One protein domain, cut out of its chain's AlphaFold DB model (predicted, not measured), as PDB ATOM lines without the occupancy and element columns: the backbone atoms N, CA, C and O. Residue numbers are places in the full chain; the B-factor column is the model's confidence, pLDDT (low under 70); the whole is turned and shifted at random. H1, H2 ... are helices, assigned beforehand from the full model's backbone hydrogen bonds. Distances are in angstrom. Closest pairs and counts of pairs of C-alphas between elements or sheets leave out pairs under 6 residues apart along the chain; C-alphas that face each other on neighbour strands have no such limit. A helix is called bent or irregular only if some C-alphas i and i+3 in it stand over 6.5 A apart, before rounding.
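AT A GLANCE: This is residues 42 to 54, 74 to 88, 124 to 178, 192 to 220 and 237 to 256 of the 588 residues of an uncharacterized protein of Chlamydomonas reinhardtii (UniProt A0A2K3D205). Two layers of helices make the body: H1, H2, H4 and H6 stand in a row, and H3 and the first arm of H5, H5a, cover one side of it, while the far end of H5, residues 215 to 220, sticks out. H2, H3, H4 and H5a form an up-and-down bundle, each running against the one before it in the chain. The printed part has 132 residues with six named helices, H1 to H6 in order along the chain, and no named strand; its class is all helix. It is compact, with a radius of gyration of the C-alphas of 14.9 A and spans of 49 by 33 by 30 A.

HOW THE PARTS SIT: H1, residues 47 to 54, touches H2, residues 74 to 88, closest at the C-alphas of Ser 47 and Leu 83, 6.7 A apart, at a shallow tilt of 10 degrees, opposite ways. H3, residues 124 to 149, touches H2 with residues 126 to 137 alone, closest at the C-alphas of Ile 76 and Thr 137, 6.7 A apart. H3 touches H1 with residues 125 to 133 alone, the C-alphas of Ala 51 and Ala 129 being the closest at 4.8 A. H4, residues 158 to 170, touches H2, running the same way at a shallow tilt of 27 degrees; the closest C-alphas, of Ala 77 and Thr 164, are 4.5 A apart. H5, residues 192 to 220, was assigned as one helix by its hydrogen bonds but is bent, with C-alphas 209 and 212 6.6 A apart; its arms are H5a, residues 192 to 209, and H5b, residues 212 to 220. H5a touches H3 at a steep tilt of 43 degrees, closest at the C-alphas of Ala 138 and Ala 198, 4.6 A apart. H5a touches H4 with residues 202 to 209 alone, closest at the C-alphas of Leu 158 and Ala 206, 6.4 A apart. H5b touches no helix. H6, residues 239 to 251, touches H4, closest at the C-alphas of Trp 166 and Ala 248, 4.9 A apart. Every O i to N i+4 pair is within hydrogen-bond range in H1, H3, H4, H5a, H5b and H6, and 10 of 11 are in H2.

IN THESE COORDINATES: H1 begins at C-alpha 47, (8.079, -0.766, -40.939), and spans 10.4 A. H2 spans 21.8 A and H3 38.2 A, ending at C-alpha 149, (42.898, -10.069, -40.430). H4 spans 18.2 A, H5a 25.8 A and H5b 12.1 A. H6 spans 18.0 A and ends at C-alpha 251, (13.891, -21.046, -42.273).

THE WHOLE: The C-alphas of Val 124 and Ala 220, the two farthest apart, are 50.7 A apart. Four cuts leave out residues 55 to 73, 89 to 123, 179 to 191 and 221 to 236, with C-alpha gaps of 13.3, 16.3, 6.8 and 14.7 A. The link from H3 to H4, eight residues, is short. The mean pLDDT of the printed part is 88.8; residues 148 and 151 to 154 are under 70.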
ATOM      1  N   GLN A  42      14.395  -0.023 -30.556       91.62
ATOM      2  CA  GLN A  42      13.505  -0.730 -29.630       91.62
ATOM      3  C   GLN A  42      12.098  -0.112 -29.583       91.62
ATOM      4  O   GLN A  42      11.119  -0.853 -29.433       91.62
ATOM      5  N   THR A  43      11.983   1.206 -29.774       94.94
ATOM      6  CA  THR A  43      10.711   1.947 -29.726       94.94
ATOM      7  C   THR A  43       9.936   1.982 -31.043       94.94
ATOM      8  O   THR A  43       8.780   2.386 -31.029       94.94
ATOM      9  N   VAL A  44      10.524   1.535 -32.158       94.44
ATOM     10  CA  VAL A  44       9.851   1.485 -33.472       94.44
ATOM     11  C   VAL A  44       8.520   0.715 -33.391       94.44
ATOM     12  O   VAL A  44       8.416  -0.294 -32.691       94.44
ATOM     13  N   THR A  45       7.490   1.159 -34.105       94.75
ATOM     14  CA  THR A  45       6.158   0.516 -34.108       94.75
ATOM     15  C   THR A  45       5.616   0.174 -35.494       94.75
ATOM     16  O   THR A  45       4.648  -0.579 -35.567       94.75
ATOM     17  N   SER A  46       6.255   0.637 -36.572       93.38
ATOM     18  CA  SER A  46       5.898   0.319 -37.964       93.38
ATOM     19  C   SER A  46       7.135   0.085 -38.835       93.38
ATOM     20  O   SER A  46       8.246   0.474 -38.454       93.38
ATOM     21  N   SER A  47       6.965  -0.550 -40.001       92.25
ATOM     22  CA  SER A  47       8.079  -0.766 -40.939       92.25
ATOM     23  C   SER A  47       8.554   0.548 -41.561       92.25
ATOM     24  O   SER A  47       9.754   0.707 -41.766       92.25
ATOM     25  N   GLN A  48       7.651   1.517 -41.759       92.31
ATOM     26  CA  GLN A  48       8.011   2.870 -42.202       92.31
ATOM     27  C   GLN A  48       8.937   3.570 -41.202       92.31
ATOM     28  O   GLN A  48      10.023   3.995 -41.575       92.31
ATOM     29  N   GLN A  49       8.584   3.585 -39.910       93.31
ATOM     30  CA  GLN A  49       9.448   4.161 -38.870       93.31
ATOM     31  C   GLN A  49      10.820   3.482 -38.815       93.31
ATOM     32  O   GLN A  49      11.814   4.126 -38.490       93.31
ATOM     33  N   LEU A  50      10.883   2.176 -39.099       93.25
ATOM     34  CA  LEU A  50      12.154   1.469 -39.192       93.25
ATOM     35  C   LEU A  50      12.957   1.936 -40.408       93.25
ATOM     36  O   LEU A  50      14.141   2.214 -40.263       93.25
ATOM     37  N   ALA A  51      12.332   2.024 -41.584       90.44
ATOM     38  CA  ALA A  51      12.978   2.480 -42.809       90.44
ATOM     39  C   ALA A  51      13.516   3.912 -42.661       90.44
ATOM     40  O   ALA A  51      14.692   4.133 -42.931       90.44
ATOM     41  N   ASP A  52      12.711   4.834 -42.123       90.81
ATOM     42  CA  ASP A  52      13.100   6.229 -41.870       90.81
ATOM     43  C   ASP A  52      14.282   6.323 -40.895       90.81
ATOM     44  O   ASP A  52      15.175   7.156 -41.044       90.81
ATOM     45  N   LEU A  53      14.312   5.447 -39.885       91.62
ATOM     46  CA  LEU A  53      15.391   5.402 -38.901       91.62
ATOM     47  C   LEU A  53      16.691   4.822 -39.483       91.62
ATOM     48  O   LEU A  53      17.780   5.254 -39.106       91.62
ATOM     49  N   LEU A  54      16.586   3.840 -40.383       88.94
ATOM     50  CA  LEU A  54      17.727   3.244 -41.088       88.94
ATOM     51  C   LEU A  54      18.230   4.137 -42.235       88.94
ATOM     52  O   LEU A  54      19.385   4.020 -42.646       88.94
ATOM     53  N   ILE A  74      25.366  -4.579 -33.502       90.06
ATOM     54  CA  ILE A  74      24.249  -4.689 -32.560       90.06
ATOM     55  C   ILE A  74      22.972  -4.023 -33.087       90.06
ATOM     56  O   ILE A  74      21.875  -4.546 -32.876       90.06
ATOM     57  N   ASN A  75      23.101  -2.903 -33.797       91.50
ATOM     58  CA  ASN A  75      21.976  -2.183 -34.384       91.50
ATOM     59  C   ASN A  75      21.402  -2.949 -35.580       91.50
ATOM     60  O   ASN A  75      20.183  -3.078 -35.665       91.50
ATOM     61  N   ILE A  76      22.248  -3.578 -36.405       89.94
ATOM     62  CA  ILE A  76      21.811  -4.484 -37.484       89.94
ATOM     63  C   ILE A  76      20.977  -5.640 -36.915       89.94
ATOM     64  O   ILE A  76      19.843  -5.862 -37.342       89.94
ATOM     65  N   ALA A  77      21.500  -6.346 -35.908       90.19
ATOM     66  CA  ALA A  77      20.795  -7.467 -35.287       90.19
ATOM     67  C   ALA A  77      19.464  -7.033 -34.644       90.19
ATOM     68  O   ALA A  77      18.444  -7.708 -34.793       90.19
ATOM     69  N   THR A  78      19.459  -5.884 -33.960       91.56
ATOM     70  CA  THR A  78      18.254  -5.324 -33.324       91.56
ATOM     71  C   THR A  78      17.201  -4.953 -34.368       91.56
ATOM     72  O   THR A  78      16.025  -5.263 -34.180       91.56
ATOM     73  N   ALA A  79      17.607  -4.346 -35.484       92.44
ATOM     74  CA  ALA A  79      16.705  -3.960 -36.563       92.44
ATOM     75  C   ALA A  79      16.062  -5.177 -37.249       92.44
ATOM     76  O   ALA A  79      14.846  -5.186 -37.438       92.44
ATOM     77  N   TRP A  80      16.823  -6.244 -37.527       93.81
ATOM     78  CA  TRP A  80      16.270  -7.498 -38.061       93.81
ATOM     79  C   TRP A  80      15.252  -8.145 -37.117       93.81
ATOM     80  O   TRP A  80      14.176  -8.561 -37.551       93.81
ATOM     81  N   VAL A  81      15.560  -8.201 -35.816       92.38
ATOM     82  CA  VAL A  81      14.625  -8.699 -34.794       92.38
ATOM     83  C   VAL A  81      13.358  -7.847 -34.766       92.38
ATOM     84  O   VAL A  81      12.248  -8.375 -34.694       92.38
ATOM     85  N   LYS A  82      13.503  -6.524 -34.862       93.19
ATOM     86  CA  LYS A  82      12.368  -5.607 -34.843       93.19
ATOM     87  C   LYS A  82      11.465  -5.784 -36.062       93.19
ATOM     88  O   LYS A  82      10.260  -5.956 -35.889       93.19
ATOM     89  N   LEU A  83      12.048  -5.831 -37.257       92.56
ATOM     90  CA  LEU A  83      11.345  -6.085 -38.516       92.56
ATOM     91  C   LEU A  83      10.552  -7.404 -38.469       92.56
ATOM     92  O   LEU A  83       9.385  -7.454 -38.854       92.56
ATOM     93  N   ALA A  84      11.154  -8.459 -37.911       90.50
ATOM     94  CA  ALA A  84      10.506  -9.753 -37.716       90.50
ATOM     95  C   ALA A  84       9.285  -9.709 -36.779       90.50
ATOM     96  O   ALA A  84       8.338 -10.479 -36.968       90.50
ATOM     97  N   HIS A  85       9.293  -8.845 -35.760       91.69
ATOM     98  CA  HIS A  85       8.148  -8.666 -34.865       91.69
ATOM     99  C   HIS A  85       7.025  -7.855 -35.514       91.69
ATOM    100  O   HIS A  85       5.862  -8.235 -35.373       91.69
ATOM    101  N   LEU A  86       7.361  -6.796 -36.258       91.62
ATOM    102  CA  LEU A  86       6.382  -5.958 -36.960       91.62
ATOM    103  C   LEU A  86       5.526  -6.785 -37.932       91.62
ATOM    104  O   LEU A  86       4.300  -6.674 -37.934       91.62
ATOM    105  N   GLY A  87       6.142  -7.728 -38.652       85.88
ATOM    106  CA  GLY A  87       5.418  -8.624 -39.557       85.88
ATOM    107  C   GLY A  87       4.430  -9.587 -38.907       85.88
ATOM    108  O   GLY A  87       3.435  -9.977 -39.518       85.88
ATOM    109  N   GLN A  88       4.668  -9.978 -37.654       85.69
ATOM    110  CA  GLN A  88       3.782 -10.907 -36.943       85.69
ATOM    111  C   GLN A  88       2.499 -10.223 -36.463       85.69
ATOM    112  O   GLN A  88       1.458 -10.871 -36.358       85.69
ATOM    113  N   VAL A 124       5.802  -2.021 -49.090       87.75
ATOM    114  CA  VAL A 124       6.889  -1.245 -49.709       87.75
ATOM    115  C   VAL A 124       7.895  -0.771 -48.659       87.75
ATOM    116  O   VAL A 124       9.102  -0.953 -48.845       87.75
ATOM    117  N   ALA A 125       7.429  -0.228 -47.533       88.44
ATOM    118  CA  ALA A 125       8.281   0.211 -46.428       88.44
ATOM    119  C   ALA A 125       9.103  -0.952 -45.861       88.44
ATOM    120  O   ALA A 125      10.307  -0.841 -45.613       88.44
ATOM    121  N   ARG A 126       8.466  -2.115 -45.718       88.56
ATOM    122  CA  ARG A 126       9.101  -3.332 -45.223       88.56
ATOM    123  C   ARG A 126      10.147  -3.877 -46.188       88.56
ATOM    124  O   ARG A 126      11.263  -4.173 -45.762       88.56
ATOM    125  N   SER A 127       9.828  -3.937 -47.480       89.00
ATOM    126  CA  SER A 127      10.776  -4.292 -48.546       89.00
ATOM    127  C   SER A 127      11.976  -3.336 -48.577       89.00
ATOM    128  O   SER A 127      13.126  -3.769 -48.676       89.00
ATOM    129  N   THR A 128      11.731  -2.037 -48.388       89.81
ATOM    130  CA  THR A 128      12.778  -1.008 -48.305       89.81
ATOM    131  C   THR A 128      13.695  -1.240 -47.101       89.81
ATOM    132  O   THR A 128      14.917  -1.285 -47.256       89.81
ATOM    133  N   ALA A 129      13.131  -1.486 -45.912       89.94
ATOM    134  CA  ALA A 129      13.907  -1.809 -44.714       89.94
ATOM    135  C   ALA A 129      14.762  -3.080 -44.899       89.94
ATOM    136  O   ALA A 129      15.927  -3.095 -44.498       89.94
ATOM    137  N   VAL A 130      14.230  -4.123 -45.553       89.19
ATOM    138  CA  VAL A 130      14.989  -5.342 -45.897       89.19
ATOM    139  C   VAL A 130      16.207  -5.006 -46.757       89.19
ATOM    140  O   VAL A 130      17.309  -5.452 -46.443       89.19
ATOM    141  N   GLN A 131      16.044  -4.215 -47.821       89.06
ATOM    142  CA  GLN A 131      17.150  -3.871 -48.725       89.06
ATOM    143  C   GLN A 131      18.254  -3.078 -48.015       89.06
ATOM    144  O   GLN A 131      19.437  -3.398 -48.165       89.06
ATOM    145  N   LEU A 132      17.875  -2.094 -47.195       89.44
ATOM    146  CA  LEU A 132      18.817  -1.315 -46.387       89.44
ATOM    147  C   LEU A 132      19.601  -2.215 -45.424       89.44
ATOM    148  O   LEU A 132      20.832  -2.162 -45.381       89.44
ATOM    149  N   LEU A 133      18.905  -3.106 -44.713       89.25
ATOM    150  CA  LEU A 133      19.543  -4.030 -43.780       89.25
ATOM    151  C   LEU A 133      20.446  -5.047 -44.473       89.25
ATOM    152  O   LEU A 133      21.495  -5.378 -43.924       89.25
ATOM    153  N   LEU A 134      20.090  -5.546 -45.660       88.94
ATOM    154  CA  LEU A 134      20.945  -6.463 -46.421       88.94
ATOM    155  C   LEU A 134      22.266  -5.805 -46.813       88.94
ATOM    156  O   LEU A 134      23.329  -6.396 -46.599       88.94
ATOM    157  N   ARG A 135      22.209  -4.566 -47.317       88.38
ATOM    158  CA  ARG A 135      23.400  -3.781 -47.657       88.38
ATOM    159  C   ARG A 135      24.306  -3.603 -46.441       88.38
ATOM    160  O   ARG A 135      25.505  -3.882 -46.515       88.38
ATOM    161  N   ASP A 136      23.735  -3.193 -45.315       87.38
ATOM    162  CA  ASP A 136      24.508  -2.904 -44.107       87.38
ATOM    163  C   ASP A 136      25.040  -4.187 -43.447       87.38
ATOM    164  O   ASP A 136      26.165  -4.209 -42.949       87.38
ATOM    165  N   THR A 137      24.295  -5.295 -43.528       86.25
ATOM    166  CA  THR A 137      24.743  -6.625 -43.077       86.25
ATOM    167  C   THR A 137      25.943  -7.111 -43.892       86.25
ATOM    168  O   THR A 137      26.929  -7.589 -43.320       86.25
ATOM    169  N   ALA A 138      25.899  -6.964 -45.221       83.19
ATOM    170  CA  ALA A 138      27.015  -7.318 -46.096       83.19
ATOM    171  C   ALA A 138      28.257  -6.464 -45.785       83.19
ATOM    172  O   ALA A 138      29.350  -7.007 -45.604       83.19
ATOM    173  N   ALA A 139      28.070  -5.150 -45.626       84.19
ATOM    174  CA  ALA A 139      29.136  -4.204 -45.312       84.19
ATOM    175  C   ALA A 139      29.770  -4.442 -43.927       84.19
ATOM    176  O   ALA A 139      30.994  -4.363 -43.786       84.19
ATOM    177  N   ALA A 140      28.966  -4.747 -42.904       80.75
ATOM    178  CA  ALA A 140      29.456  -5.067 -41.562       80.75
ATOM    179  C   ALA A 140      30.243  -6.382 -41.545       80.75
ATOM    180  O   ALA A 140      31.271  -6.489 -40.877       80.75
ATOM    181  N   SER A 141      29.798  -7.369 -42.321       74.81
ATOM    182  CA  SER A 141      30.478  -8.660 -42.407       74.81
ATOM    183  C   SER A 141      31.804  -8.570 -43.170       74.81
ATOM    184  O   SER A 141      32.775  -9.231 -42.810       74.81
ATOM    185  N   GLU A 142      31.882  -7.726 -44.200       78.69
ATOM    186  CA  GLU A 142      33.135  -7.417 -44.895       78.69
ATOM    187  C   GLU A 142      34.139  -6.709 -43.982       78.69
ATOM    188  O   GLU A 142      35.296  -7.123 -43.890       78.69
ATOM    189  N   ALA A 143      33.679  -5.694 -43.246       77.31
ATOM    190  CA  ALA A 143      34.506  -5.007 -42.263       77.31
ATOM    191  C   ALA A 143      35.002  -5.968 -41.171       77.31
ATOM    192  O   ALA A 143      36.157  -5.880 -40.765       77.31
ATOM    193  N   ALA A 144      34.166  -6.917 -40.734       71.44
ATOM    194  CA  ALA A 144      34.553  -7.940 -39.766       71.44
ATOM    195  C   ALA A 144      35.631  -8.892 -40.310       71.44
ATOM    196  O   ALA A 144      36.558  -9.216 -39.575       71.44
ATOM    197  N   ALA A 145      35.551  -9.302 -41.581       73.50
ATOM    198  CA  ALA A 145      36.573 -10.143 -42.208       73.50
ATOM    199  C   ALA A 145      37.925  -9.411 -42.318       73.50
ATOM    200  O   ALA A 145      38.962  -9.959 -41.944       73.50
ATOM    201  N   ALA A 146      37.913  -8.145 -42.746       77.12
ATOM    202  CA  ALA A 146      39.117  -7.312 -42.788       77.12
ATOM    203  C   ALA A 146      39.683  -7.038 -41.380       77.12
ATOM    204  O   ALA A 146      40.892  -7.086 -41.163       77.12
ATOM    205  N   ALA A 147      38.810  -6.800 -40.398       71.25
ATOM    206  CA  ALA A 147      39.194  -6.589 -39.006       71.25
ATOM    207  C   ALA A 147      39.750  -7.849 -38.335       71.25
ATOM    208  O   ALA A 147      40.651  -7.725 -37.512       71.25
ATOM    209  N   ALA A 148      39.241  -9.037 -38.670       67.56
ATOM    210  CA  ALA A 148      39.783 -10.305 -38.191       67.56
ATOM    211  C   ALA A 148      41.226 -10.503 -38.677       67.56
ATOM    212  O   ALA A 148      42.078 -10.917 -37.896       67.56
ATOM    213  N   ALA A 149      41.528 -10.104 -39.919       72.00
ATOM    214  CA  ALA A 149      42.898 -10.069 -40.430       72.00
ATOM    215  C   ALA A 149      43.777  -9.014 -39.723       72.00
ATOM    216  O   ALA A 149      44.983  -9.204 -39.595       72.00
ATOM    217  N   ALA A 150      43.181  -7.922 -39.232       72.50
ATOM    218  CA  ALA A 150      43.877  -6.818 -38.559       72.50
ATOM    219  C   ALA A 150      43.817  -6.857 -37.011       72.50
ATOM    220  O   ALA A 150      44.267  -5.917 -36.359       72.50
ATOM    221  N   ALA A 151      43.239  -7.907 -36.418       63.78
ATOM    222  CA  ALA A 151      43.079  -8.150 -34.977       63.78
ATOM    223  C   ALA A 151      42.427  -7.037 -34.108       63.78
ATOM    224  O   ALA A 151      42.486  -7.133 -32.882       63.78
ATOM    225  N   ALA A 152      41.793  -5.993 -34.671       57.81
ATOM    226  CA  ALA A 152      41.448  -4.788 -33.888       57.81
ATOM    227  C   ALA A 152      40.057  -4.145 -34.119       57.81
ATOM    228  O   ALA A 152      39.804  -3.062 -33.588       57.81
ATOM    229  N   GLY A 153      39.136  -4.761 -34.873       60.00
ATOM    230  CA  GLY A 153      37.828  -4.149 -35.190       60.00
ATOM    231  C   GLY A 153      36.600  -4.797 -34.521       60.00
ATOM    232  O   GLY A 153      36.651  -5.964 -34.129       60.00
ATOM    233  N   PRO A 154      35.471  -4.063 -34.405       63.69
ATOM    234  CA  PRO A 154      34.215  -4.577 -33.858       63.69
ATOM    235  C   PRO A 154      33.553  -5.560 -34.837       63.69
ATOM    236  O   PRO A 154      32.788  -5.179 -35.719       63.69
ATOM    237  N   SER A 155      33.862  -6.845 -34.692       82.25
ATOM    238  CA  SER A 155      33.196  -7.938 -35.409       82.25
ATOM    239  C   SER A 155      31.895  -8.356 -34.716       82.25
ATOM    240  O   SER A 155      31.831  -8.303 -33.488       82.25
ATOM    241  N   MET A 156      30.905  -8.852 -35.471       88.50
ATOM    242  CA  MET A 156      29.686  -9.434 -34.893       88.50
ATOM    243  C   MET A 156      30.017 -10.566 -33.911       88.50
ATOM    244  O   MET A 156      30.774 -11.476 -34.258       88.50
ATOM    245  N   ASP A 157      29.458 -10.530 -32.703       93.00
ATOM    246  CA  ASP A 157      29.490 -11.673 -31.784       93.00
ATOM    247  C   ASP A 157      28.455 -12.745 -32.182       93.00
ATOM    248  O   ASP A 157      27.639 -12.548 -33.088       93.00
ATOM    249  N   LEU A 158      28.494 -13.909 -31.528       94.12
ATOM    250  CA  LEU A 158      27.639 -15.039 -31.901       94.12
ATOM    251  C   LEU A 158      26.150 -14.731 -31.717       94.12
ATOM    252  O   LEU A 158      25.333 -15.107 -32.554       94.12
ATOM    253  N   ARG A 159      25.807 -13.984 -30.665       94.38
ATOM    254  CA  ARG A 159      24.436 -13.567 -30.377       94.38
ATOM    255  C   ARG A 159      23.912 -12.603 -31.438       94.38
ATOM    256  O   ARG A 159      22.750 -12.679 -31.834       94.38
ATOM    257  N   GLN A 160      24.742 -11.689 -31.925       93.44
ATOM    258  CA  GLN A 160      24.397 -10.770 -33.011       93.44
ATOM    259  C   GLN A 160      24.197 -11.516 -34.333       93.44
ATOM    260  O   GLN A 160      23.231 -11.229 -35.046       93.44
ATOM    261  N   VAL A 161      25.038 -12.513 -34.629       94.31
ATOM    262  CA  VAL A 161      24.858 -13.390 -35.798       94.31
ATOM    263  C   VAL A 161      23.556 -14.188 -35.683       94.31
ATOM    264  O   VAL A 161      22.755 -14.180 -36.617       94.31
ATOM    265  N   ALA A 162      23.298 -14.810 -34.528       95.06
ATOM    266  CA  ALA A 162      22.089 -15.593 -34.276       95.06
ATOM    267  C   ALA A 162      20.809 -14.755 -34.428       95.06
ATOM    268  O   ALA A 162      19.892 -15.158 -35.145       95.06
ATOM    269  N   ASN A 163      20.769 -13.557 -33.833       94.00
ATOM    270  CA  ASN A 163      19.628 -12.641 -33.948       94.00
ATOM    271  C   ASN A 163      19.413 -12.149 -35.385       94.00
ATOM    272  O   ASN A 163      18.273 -12.115 -35.846       94.00
ATOM    273  N   THR A 164      20.491 -11.804 -36.099       93.94
ATOM    274  CA  THR A 164      20.428 -11.394 -37.513       93.94
ATOM    275  C   THR A 164      19.829 -12.509 -38.370       93.94
ATOM    276  O   THR A 164      18.813 -12.305 -39.032       93.94
ATOM    277  N   LEU A 165      20.394 -13.718 -38.294       95.31
ATOM    278  CA  LEU A 165      19.936 -14.875 -39.066       95.31
ATOM    279  C   LEU A 165      18.496 -15.279 -38.722       95.31
ATOM    280  O   LEU A 165      17.703 -15.587 -39.613       95.31
ATOM    281  N   TRP A 166      18.128 -15.242 -37.442       95.75
ATOM    282  CA  TRP A 166      16.760 -15.508 -37.007       95.75
ATOM    283  C   TRP A 166      15.769 -14.461 -37.527       95.75
ATOM    284  O   TRP A 166      14.703 -14.830 -38.022       95.75
ATOM    285  N   GLY A 167      16.122 -13.173 -37.461       92.88
ATOM    286  CA  GLY A 167      15.285 -12.089 -37.970       92.88
ATOM    287  C   GLY A 167      15.061 -12.210 -39.478       92.88
ATOM    288  O   GLY A 167      13.916 -12.176 -39.926       92.88
ATOM    289  N   MET A 168      16.120 -12.492 -40.244       94.56
ATOM    290  CA  MET A 168      16.020 -12.795 -41.679       94.56
ATOM    291  C   MET A 168      15.088 -13.987 -41.945       94.56
ATOM    292  O   MET A 168      14.220 -13.923 -42.813       94.56
ATOM    293  N   ALA A 169      15.212 -15.071 -41.175       93.06
ATOM    294  CA  ALA A 169      14.374 -16.260 -41.330       93.06
ATOM    295  C   ALA A 169      12.888 -15.998 -41.043       93.06
ATOM    296  O   ALA A 169      12.016 -16.648 -41.624       93.06
ATOM    297  N   LYS A 170      12.587 -15.052 -40.147       90.69
ATOM    298  CA  LYS A 170      11.219 -14.640 -39.813       90.69
ATOM    299  C   LYS A 170      10.561 -13.793 -40.896       90.69
ATOM    300  O   LYS A 170       9.342 -13.848 -41.016       90.69
ATOM    301  N   VAL A 171      11.349 -13.068 -41.683       90.06
ATOM    302  CA  VAL A 171      10.864 -12.252 -42.807       90.06
ATOM    303  C   VAL A 171      11.141 -12.899 -44.164       90.06
ATOM    304  O   VAL A 171      11.110 -12.236 -45.191       90.06
ATOM    305  N   LYS A 172      11.416 -14.209 -44.191       86.69
ATOM    306  CA  LYS A 172      11.855 -14.938 -45.392       86.69
ATOM    307  C   LYS A 172      10.954 -14.771 -46.618       86.69
ATOM    308  O   LYS A 172      11.452 -14.877 -47.732       86.69
ATOM    309  N   ASP A 173       9.658 -14.547 -46.413       79.12
ATOM    310  CA  ASP A 173       8.687 -14.398 -47.499       79.12
ATOM    311  C   ASP A 173       8.830 -13.032 -48.202       79.12
ATOM    312  O   ASP A 173       8.404 -12.884 -49.341       79.12
ATOM    313  N   GLU A 174       9.496 -12.067 -47.559       79.94
ATOM    314  CA  GLU A 174       9.859 -10.752 -48.113       79.94
ATOM    315  C   GLU A 174      11.299 -10.698 -48.624       79.94
ATOM    316  O   GLU A 174      11.708  -9.716 -49.245       79.94
ATOM    317  N   LEU A 175      12.102 -11.729 -48.351       82.81
ATOM    318  CA  LEU A 175      13.460 -11.769 -48.866       82.81
ATOM    319  C   LEU A 175      13.429 -11.953 -50.392       82.81
ATOM    320  O   LEU A 175      12.616 -12.732 -50.900       82.81
ATOM    321  N   PRO A 176      14.343 -11.298 -51.133       82.06
ATOM    322  CA  PRO A 176      14.438 -11.456 -52.576       82.06
ATOM    323  C   PRO A 176      14.529 -12.933 -52.974       82.06
ATOM    324  O   PRO A 176      15.497 -13.625 -52.648       82.06
ATOM    325  N   SER A 177      13.514 -13.424 -53.688       80.75
ATOM    326  CA  SER A 177      13.484 -14.795 -54.195       80.75
ATOM    327  C   SER A 177      13.943 -14.835 -55.657       80.75
ATOM    328  O   SER A 177      13.602 -13.934 -56.430       80.75
ATOM    329  N   PRO A 178      14.722 -15.850 -56.075       75.56
ATOM    330  CA  PRO A 178      15.081 -16.009 -57.475       75.56
ATOM    331  C   PRO A 178      13.819 -16.295 -58.291       75.56
ATOM    332  O   PRO A 178      13.276 -17.397 -58.250       75.56
ATOM    333  N   ILE A 192      19.161 -10.178 -54.683       87.69
ATOM    334  CA  ILE A 192      19.371 -11.627 -54.527       87.69
ATOM    335  C   ILE A 192      20.859 -11.926 -54.318       87.69
ATOM    336  O   ILE A 192      21.211 -12.753 -53.473       87.69
ATOM    337  N   ARG A 193      21.739 -11.253 -55.073       87.56
ATOM    338  CA  ARG A 193      23.192 -11.357 -54.903       87.56
ATOM    339  C   ARG A 193      23.614 -10.858 -53.521       87.56
ATOM    340  O   ARG A 193      24.274 -11.598 -52.802       87.56
ATOM    341  N   GLN A 194      23.141  -9.680 -53.113       87.81
ATOM    342  CA  GLN A 194      23.418  -9.110 -51.791       87.81
ATOM    343  C   GLN A 194      22.955 -10.024 -50.653       87.81
ATOM    344  O   GLN A 194      23.703 -10.245 -49.702       87.81
ATOM    345  N   LEU A 195      21.758 -10.613 -50.762       90.06
ATOM    346  CA  LEU A 195      21.265 -11.596 -49.799       90.06
ATOM    347  C   LEU A 195      22.185 -12.819 -49.715       90.06
ATOM    348  O   LEU A 195      22.529 -13.253 -48.618       90.06
ATOM    349  N   ARG A 196      22.588 -13.380 -50.861       90.62
ATOM    350  CA  ARG A 196      23.486 -14.540 -50.901       90.62
ATOM    351  C   ARG A 196      24.831 -14.226 -50.251       90.62
ATOM    352  O   ARG A 196      25.287 -15.014 -49.425       90.62
ATOM    353  N   ASP A 197      25.417 -13.081 -50.584       88.44
ATOM    354  CA  ASP A 197      26.707 -12.649 -50.051       88.44
ATOM    355  C   ASP A 197      26.621 -12.394 -48.540       88.44
ATOM    356  O   ASP A 197      27.491 -12.837 -47.786       88.44
ATOM    357  N   ALA A 198      25.550 -11.746 -48.070       88.94
ATOM    358  CA  ALA A 198      25.299 -11.542 -46.645       88.94
ATOM    359  C   ALA A 198      25.185 -12.881 -45.896       88.94
ATOM    360  O   ALA A 198      25.846 -13.071 -44.875       88.94
ATOM    361  N   LEU A 199      24.410 -13.838 -46.422       92.81
ATOM    362  CA  LEU A 199      24.250 -15.166 -45.817       92.81
ATOM    363  C   LEU A 199      25.561 -15.956 -45.791       92.81
ATOM    364  O   LEU A 199      25.889 -16.547 -44.765       92.81
ATOM    365  N   GLN A 200      26.340 -15.925 -46.876       92.94
ATOM    366  CA  GLN A 200      27.631 -16.611 -46.943       92.94
ATOM    367  C   GLN A 200      28.625 -16.049 -45.916       92.94
ATOM    368  O   GLN A 200      29.342 -16.807 -45.261       92.94
ATOM    369  N   ARG A 201      28.646 -14.726 -45.727       89.94
ATOM    370  CA  ARG A 201      29.524 -14.094 -44.736       89.94
ATOM    371  C   ARG A 201      29.059 -14.346 -43.301       89.94
ATOM    372  O   ARG A 201      29.892 -14.641 -42.448       89.94
ATOM    373  N   LEU A 202      27.752 -14.287 -43.034       92.19
ATOM    374  CA  LEU A 202      27.191 -14.643 -41.725       92.19
ATOM    375  C   LEU A 202      27.456 -16.113 -41.381       92.19
ATOM    376  O   LEU A 202      27.797 -16.410 -40.239       92.19
ATOM    377  N   GLN A 203      27.364 -17.017 -42.363       94.94
ATOM    378  CA  GLN A 203      27.765 -18.416 -42.210       94.94
ATOM    379  C   GLN A 203      29.231 -18.531 -41.800       94.94
ATOM    380  O   GLN A 203      29.524 -19.208 -40.816       94.94
ATOM    381  N   GLN A 204      30.145 -17.890 -42.539       94.00
ATOM    382  CA  GLN A 204      31.573 -17.965 -42.227       94.00
ATOM    383  C   GLN A 204      31.845 -17.423 -40.824       94.00
ATOM    384  O   GLN A 204      32.527 -18.062 -40.031       94.00
ATOM    385  N   ARG A 205      31.220 -16.295 -40.471       92.88
ATOM    386  CA  ARG A 205      31.370 -15.709 -39.143       92.88
ATOM    387  C   ARG A 205      30.836 -16.616 -38.033       92.88
ATOM    388  O   ARG A 205      31.469 -16.721 -36.986       92.88
ATOM    389  N   ALA A 206      29.686 -17.258 -38.238       94.69
ATOM    390  CA  ALA A 206      29.151 -18.235 -37.292       94.69
ATOM    391  C   ALA A 206      30.114 -19.417 -37.120       94.69
ATOM    392  O   ALA A 206      30.359 -19.839 -35.993       94.69
ATOM    393  N   LEU A 207      30.685 -19.916 -38.220       95.62
ATOM    394  CA  LEU A 207      31.651 -21.009 -38.201       95.62
ATOM    395  C   LEU A 207      32.905 -20.636 -37.398       95.62
ATOM    396  O   LEU A 207      33.263 -21.377 -36.486       95.62
ATOM    397  N   ASP A 208      33.499 -19.469 -37.659       93.81
ATOM    398  CA  ASP A 208      34.694 -18.986 -36.949       93.81
ATOM    399  C   ASP A 208      34.471 -18.890 -35.426       93.81
ATOM    400  O   ASP A 208      35.389 -19.106 -34.636       93.81
ATOM    401  N   LEU A 209      33.243 -18.566 -35.005       93.94
ATOM    402  CA  LEU A 209      32.861 -18.449 -33.596       93.94
ATOM    403  C   LEU A 209      32.543 -19.805 -32.949       93.94
ATOM    404  O   LEU A 209      32.887 -20.026 -31.791       93.94
ATOM    405  N   LEU A 210      31.890 -20.713 -33.678       96.06
ATOM    406  CA  LEU A 210      31.436 -22.009 -33.161       96.06
ATOM    407  C   LEU A 210      32.539 -23.070 -33.152       96.06
ATOM    408  O   LEU A 210      32.578 -23.905 -32.249       96.06
ATOM    409  N   GLN A 211      33.439 -23.050 -34.135       95.56
ATOM    410  CA  GLN A 211      34.504 -24.040 -34.279       95.56
ATOM    411  C   GLN A 211      35.405 -24.168 -33.036       95.56
ATOM    412  O   GLN A 211      35.583 -25.299 -32.574       95.56
ATOM    413  N   PRO A 212      35.936 -23.082 -32.429       94.62
ATOM    414  CA  PRO A 212      36.743 -23.212 -31.216       94.62
ATOM    415  C   PRO A 212      35.942 -23.769 -30.030       94.62
ATOM    416  O   PRO A 212      36.485 -24.541 -29.243       94.62
ATOM    417  N   MET A 213      34.649 -23.443 -29.921       95.00
ATOM    418  CA  MET A 213      33.775 -23.960 -28.859       95.00
ATOM    419  C   MET A 213      33.540 -25.467 -29.019       95.00
ATOM    420  O   MET A 213      33.668 -26.227 -28.060       95.00
ATOM    421  N   ALA A 214      33.242 -25.911 -30.243       92.31
ATOM    422  CA  ALA A 214      33.045 -27.322 -30.559       92.31
ATOM    423  C   ALA A 214      34.334 -28.136 -30.357       92.31
ATOM    424  O   ALA A 214      34.286 -29.224 -29.783       92.31
ATOM    425  N   ALA A 215      35.485 -27.594 -30.768       93.19
ATOM    426  CA  ALA A 215      36.787 -28.225 -30.573       93.19
ATOM    427  C   ALA A 215      37.146 -28.351 -29.083       93.19
ATOM    428  O   ALA A 215      37.540 -29.430 -28.641       93.19
ATOM    429  N   ALA A 216      36.947 -27.288 -28.295       90.88
ATOM    430  CA  ALA A 216      37.172 -27.318 -26.850       90.88
ATOM    431  C   ALA A 216      36.275 -28.356 -26.158       90.88
ATOM    432  O   ALA A 216      36.750 -29.122 -25.322       90.88
ATOM    433  N   ALA A 217      35.002 -28.441 -26.549       89.06
ATOM    434  CA  ALA A 217      34.081 -29.435 -26.010       89.06
ATOM    435  C   ALA A 217      34.451 -30.874 -26.402       89.06
ATOM    436  O   ALA A 217      34.319 -31.787 -25.591       89.06
ATOM    437  N   ALA A 218      34.914 -31.094 -27.634       89.25
ATOM    438  CA  ALA A 218      35.393 -32.403 -28.069       89.25
ATOM    439  C   ALA A 218      36.655 -32.828 -27.301       89.25
ATOM    440  O   ALA A 218      36.741 -33.971 -26.861       89.25
ATOM    441  N   ALA A 219      37.596 -31.902 -27.083       90.94
ATOM    442  CA  ALA A 219      38.788 -32.148 -26.275       90.94
ATOM    443  C   ALA A 219      38.431 -32.458 -24.812       90.94
ATOM    444  O   ALA A 219      38.963 -33.411 -24.246       90.94
ATOM    445  N   ALA A 220      37.487 -31.712 -24.227       87.44
ATOM    446  CA  ALA A 220      36.990 -31.960 -22.875       87.44
ATOM    447  C   ALA A 220      36.308 -33.332 -22.744       87.44
ATOM    448  O   ALA A 220      36.495 -34.003 -21.738       87.44
ATOM    449  N   LEU A 237      27.881 -22.529 -25.600       94.31
ATOM    450  CA  LEU A 237      26.870 -21.895 -26.438       94.31
ATOM    451  C   LEU A 237      25.590 -21.650 -25.634       94.31
ATOM    452  O   LEU A 237      25.024 -22.582 -25.068       94.31
ATOM    453  N   ASP A 238      25.100 -20.412 -25.624       94.88
ATOM    454  CA  ASP A 238      23.795 -20.108 -25.045       94.88
ATOM    455  C   ASP A 238      22.687 -20.850 -25.819       94.88
ATOM    456  O   ASP A 238      22.625 -20.812 -27.054       94.88
ATOM    457  N   LEU A 239      21.797 -21.544 -25.102       94.88
ATOM    458  CA  LEU A 239      20.745 -22.365 -25.717       94.88
ATOM    459  C   LEU A 239      19.752 -21.534 -26.541       94.88
ATOM    460  O   LEU A 239      19.172 -22.047 -27.502       94.88
ATOM    461  N   ARG A 240      19.553 -20.256 -26.199       94.31
ATOM    462  CA  ARG A 240      18.730 -19.339 -26.991       94.31
ATOM    463  C   ARG A 240      19.395 -19.044 -28.328       94.31
ATOM    464  O   ARG A 240      18.718 -19.118 -29.355       94.31
ATOM    465  N   ASP A 241      20.690 -18.748 -28.319       95.81
ATOM    466  CA  ASP A 241      21.452 -18.472 -29.538       95.81
ATOM    467  C   ASP A 241      21.491 -19.725 -30.430       95.81
ATOM    468  O   ASP A 241      21.224 -19.642 -31.631       95.81
ATOM    469  N   ALA A 242      21.678 -20.914 -29.839       96.88
ATOM    470  CA  ALA A 242      21.546 -22.190 -30.548       96.88
ATOM    471  C   ALA A 242      20.163 -22.341 -31.204       96.88
ATOM    472  O   ALA A 242      20.057 -22.705 -32.378       96.88
ATOM    473  N   ALA A 243      19.084 -22.043 -30.474       95.69
ATOM    474  CA  ALA A 243      17.721 -22.194 -30.980       95.69
ATOM    475  C   ALA A 243      17.431 -21.240 -32.147       95.69
ATOM    476  O   ALA A 243      16.761 -21.631 -33.108       95.69
ATOM    477  N   GLN A 244      17.951 -20.014 -32.078       95.25
ATOM    478  CA  GLN A 244      17.867 -19.022 -33.147       95.25
ATOM    479  C   GLN A 244      18.635 -19.463 -34.396       95.25
ATOM    480  O   GLN A 244      18.076 -19.403 -35.493       95.25
ATOM    481  N   LEU A 245      19.856 -19.981 -34.238       96.94
ATOM    482  CA  LEU A 245      20.654 -20.503 -35.348       96.94
ATOM    483  C   LEU A 245      19.966 -21.698 -36.019       96.94
ATOM    484  O   LEU A 245      19.757 -21.679 -37.229       96.94
ATOM    485  N   TRP A 246      19.506 -22.691 -35.252       97.31
ATOM    486  CA  TRP A 246      18.772 -23.834 -35.811       97.31
ATOM    487  C   TRP A 246      17.456 -23.429 -36.486       97.31
ATOM    488  O   TRP A 246      17.071 -24.024 -37.493       97.31
ATOM    489  N   TYR A 247      16.754 -22.421 -35.955       95.12
ATOM    490  CA  TYR A 247      15.580 -21.853 -36.620       95.12
ATOM    491  C   TYR A 247      15.955 -21.232 -37.967       95.12
ATOM    492  O   TYR A 247      15.274 -21.476 -38.963       95.12
ATOM    493  N   ALA A 248      17.032 -20.447 -38.000       95.19
ATOM    494  CA  ALA A 248      17.471 -19.772 -39.208       95.19
ATOM    495  C   ALA A 248      17.923 -20.752 -40.292       95.19
ATOM    496  O   ALA A 248      17.530 -20.588 -41.447       95.19
ATOM    497  N   LEU A 249      18.651 -21.805 -39.910       95.12
ATOM    498  CA  LEU A 249      19.112 -22.845 -40.828       95.12
ATOM    499  C   LEU A 249      17.955 -23.495 -41.600       95.12
ATOM    500  O   LEU A 249      18.045 -23.656 -42.813       95.12
ATOM    501  N   GLY A 250      16.846 -23.792 -40.917       92.81
ATOM    502  CA  GLY A 250      15.657 -24.366 -41.555       92.81
ATOM    503  C   GLY A 250      14.704 -23.364 -42.192       92.81
ATOM    504  O   GLY A 250      13.887 -23.730 -43.037       92.81
ATOM    505  N   GLY A 251      14.755 -22.105 -41.760       91.69
ATOM    506  CA  GLY A 251      13.891 -21.046 -42.273       91.69
ATOM    507  C   GLY A 251      14.394 -20.460 -43.588       91.69
ATOM    508  O   GLY A 251      13.592 -20.160 -44.474       91.69
ATOM    509  N   LEU A 252      15.711 -20.320 -43.718       91.50
ATOM    510  CA  LEU A 252      16.377 -19.740 -44.875       91.50
ATOM    511  C   LEU A 252      16.752 -20.863 -45.840       91.50
ATOM    512  O   LEU A 252      17.493 -21.774 -45.483       91.50
ATOM    513  N   ARG A 253      16.258 -20.797 -47.081       87.50
ATOM    514  CA  ARG A 253      16.552 -21.769 -48.156       87.50
ATOM    515  C   ARG A 253      17.978 -21.598 -48.709       87.50
ATOM    516  O   ARG A 253      18.173 -21.485 -49.916       87.50
ATOM    517  N   HIS A 254      18.961 -21.506 -47.821       90.12
ATOM    518  CA  HIS A 254      20.370 -21.332 -48.134       90.12
ATOM    519  C   HIS A 254      21.093 -22.684 -48.035       90.12
ATOM    520  O   HIS A 254      20.825 -23.436 -47.097       90.12
ATOM    521  N   PRO A 255      21.995 -23.023 -48.973       92.12
ATOM    522  CA  PRO A 255      22.792 -24.243 -48.899       92.12
ATOM    523  C   PRO A 255      23.901 -24.087 -47.849       92.12
ATOM    524  O   PRO A 255      25.049 -23.792 -48.177       92.12
ATOM    525  N   TRP A 256      23.545 -24.252 -46.574       95.00
ATOM    526  CA  TRP A 256      24.489 -24.133 -45.467       95.00
ATOM    527  C   TRP A 256      25.636 -25.141 -45.590       95.00
ATOM    528  O   TRP A 256      25.419 -26.308 -45.921       95.00
TER     529      TRP A 256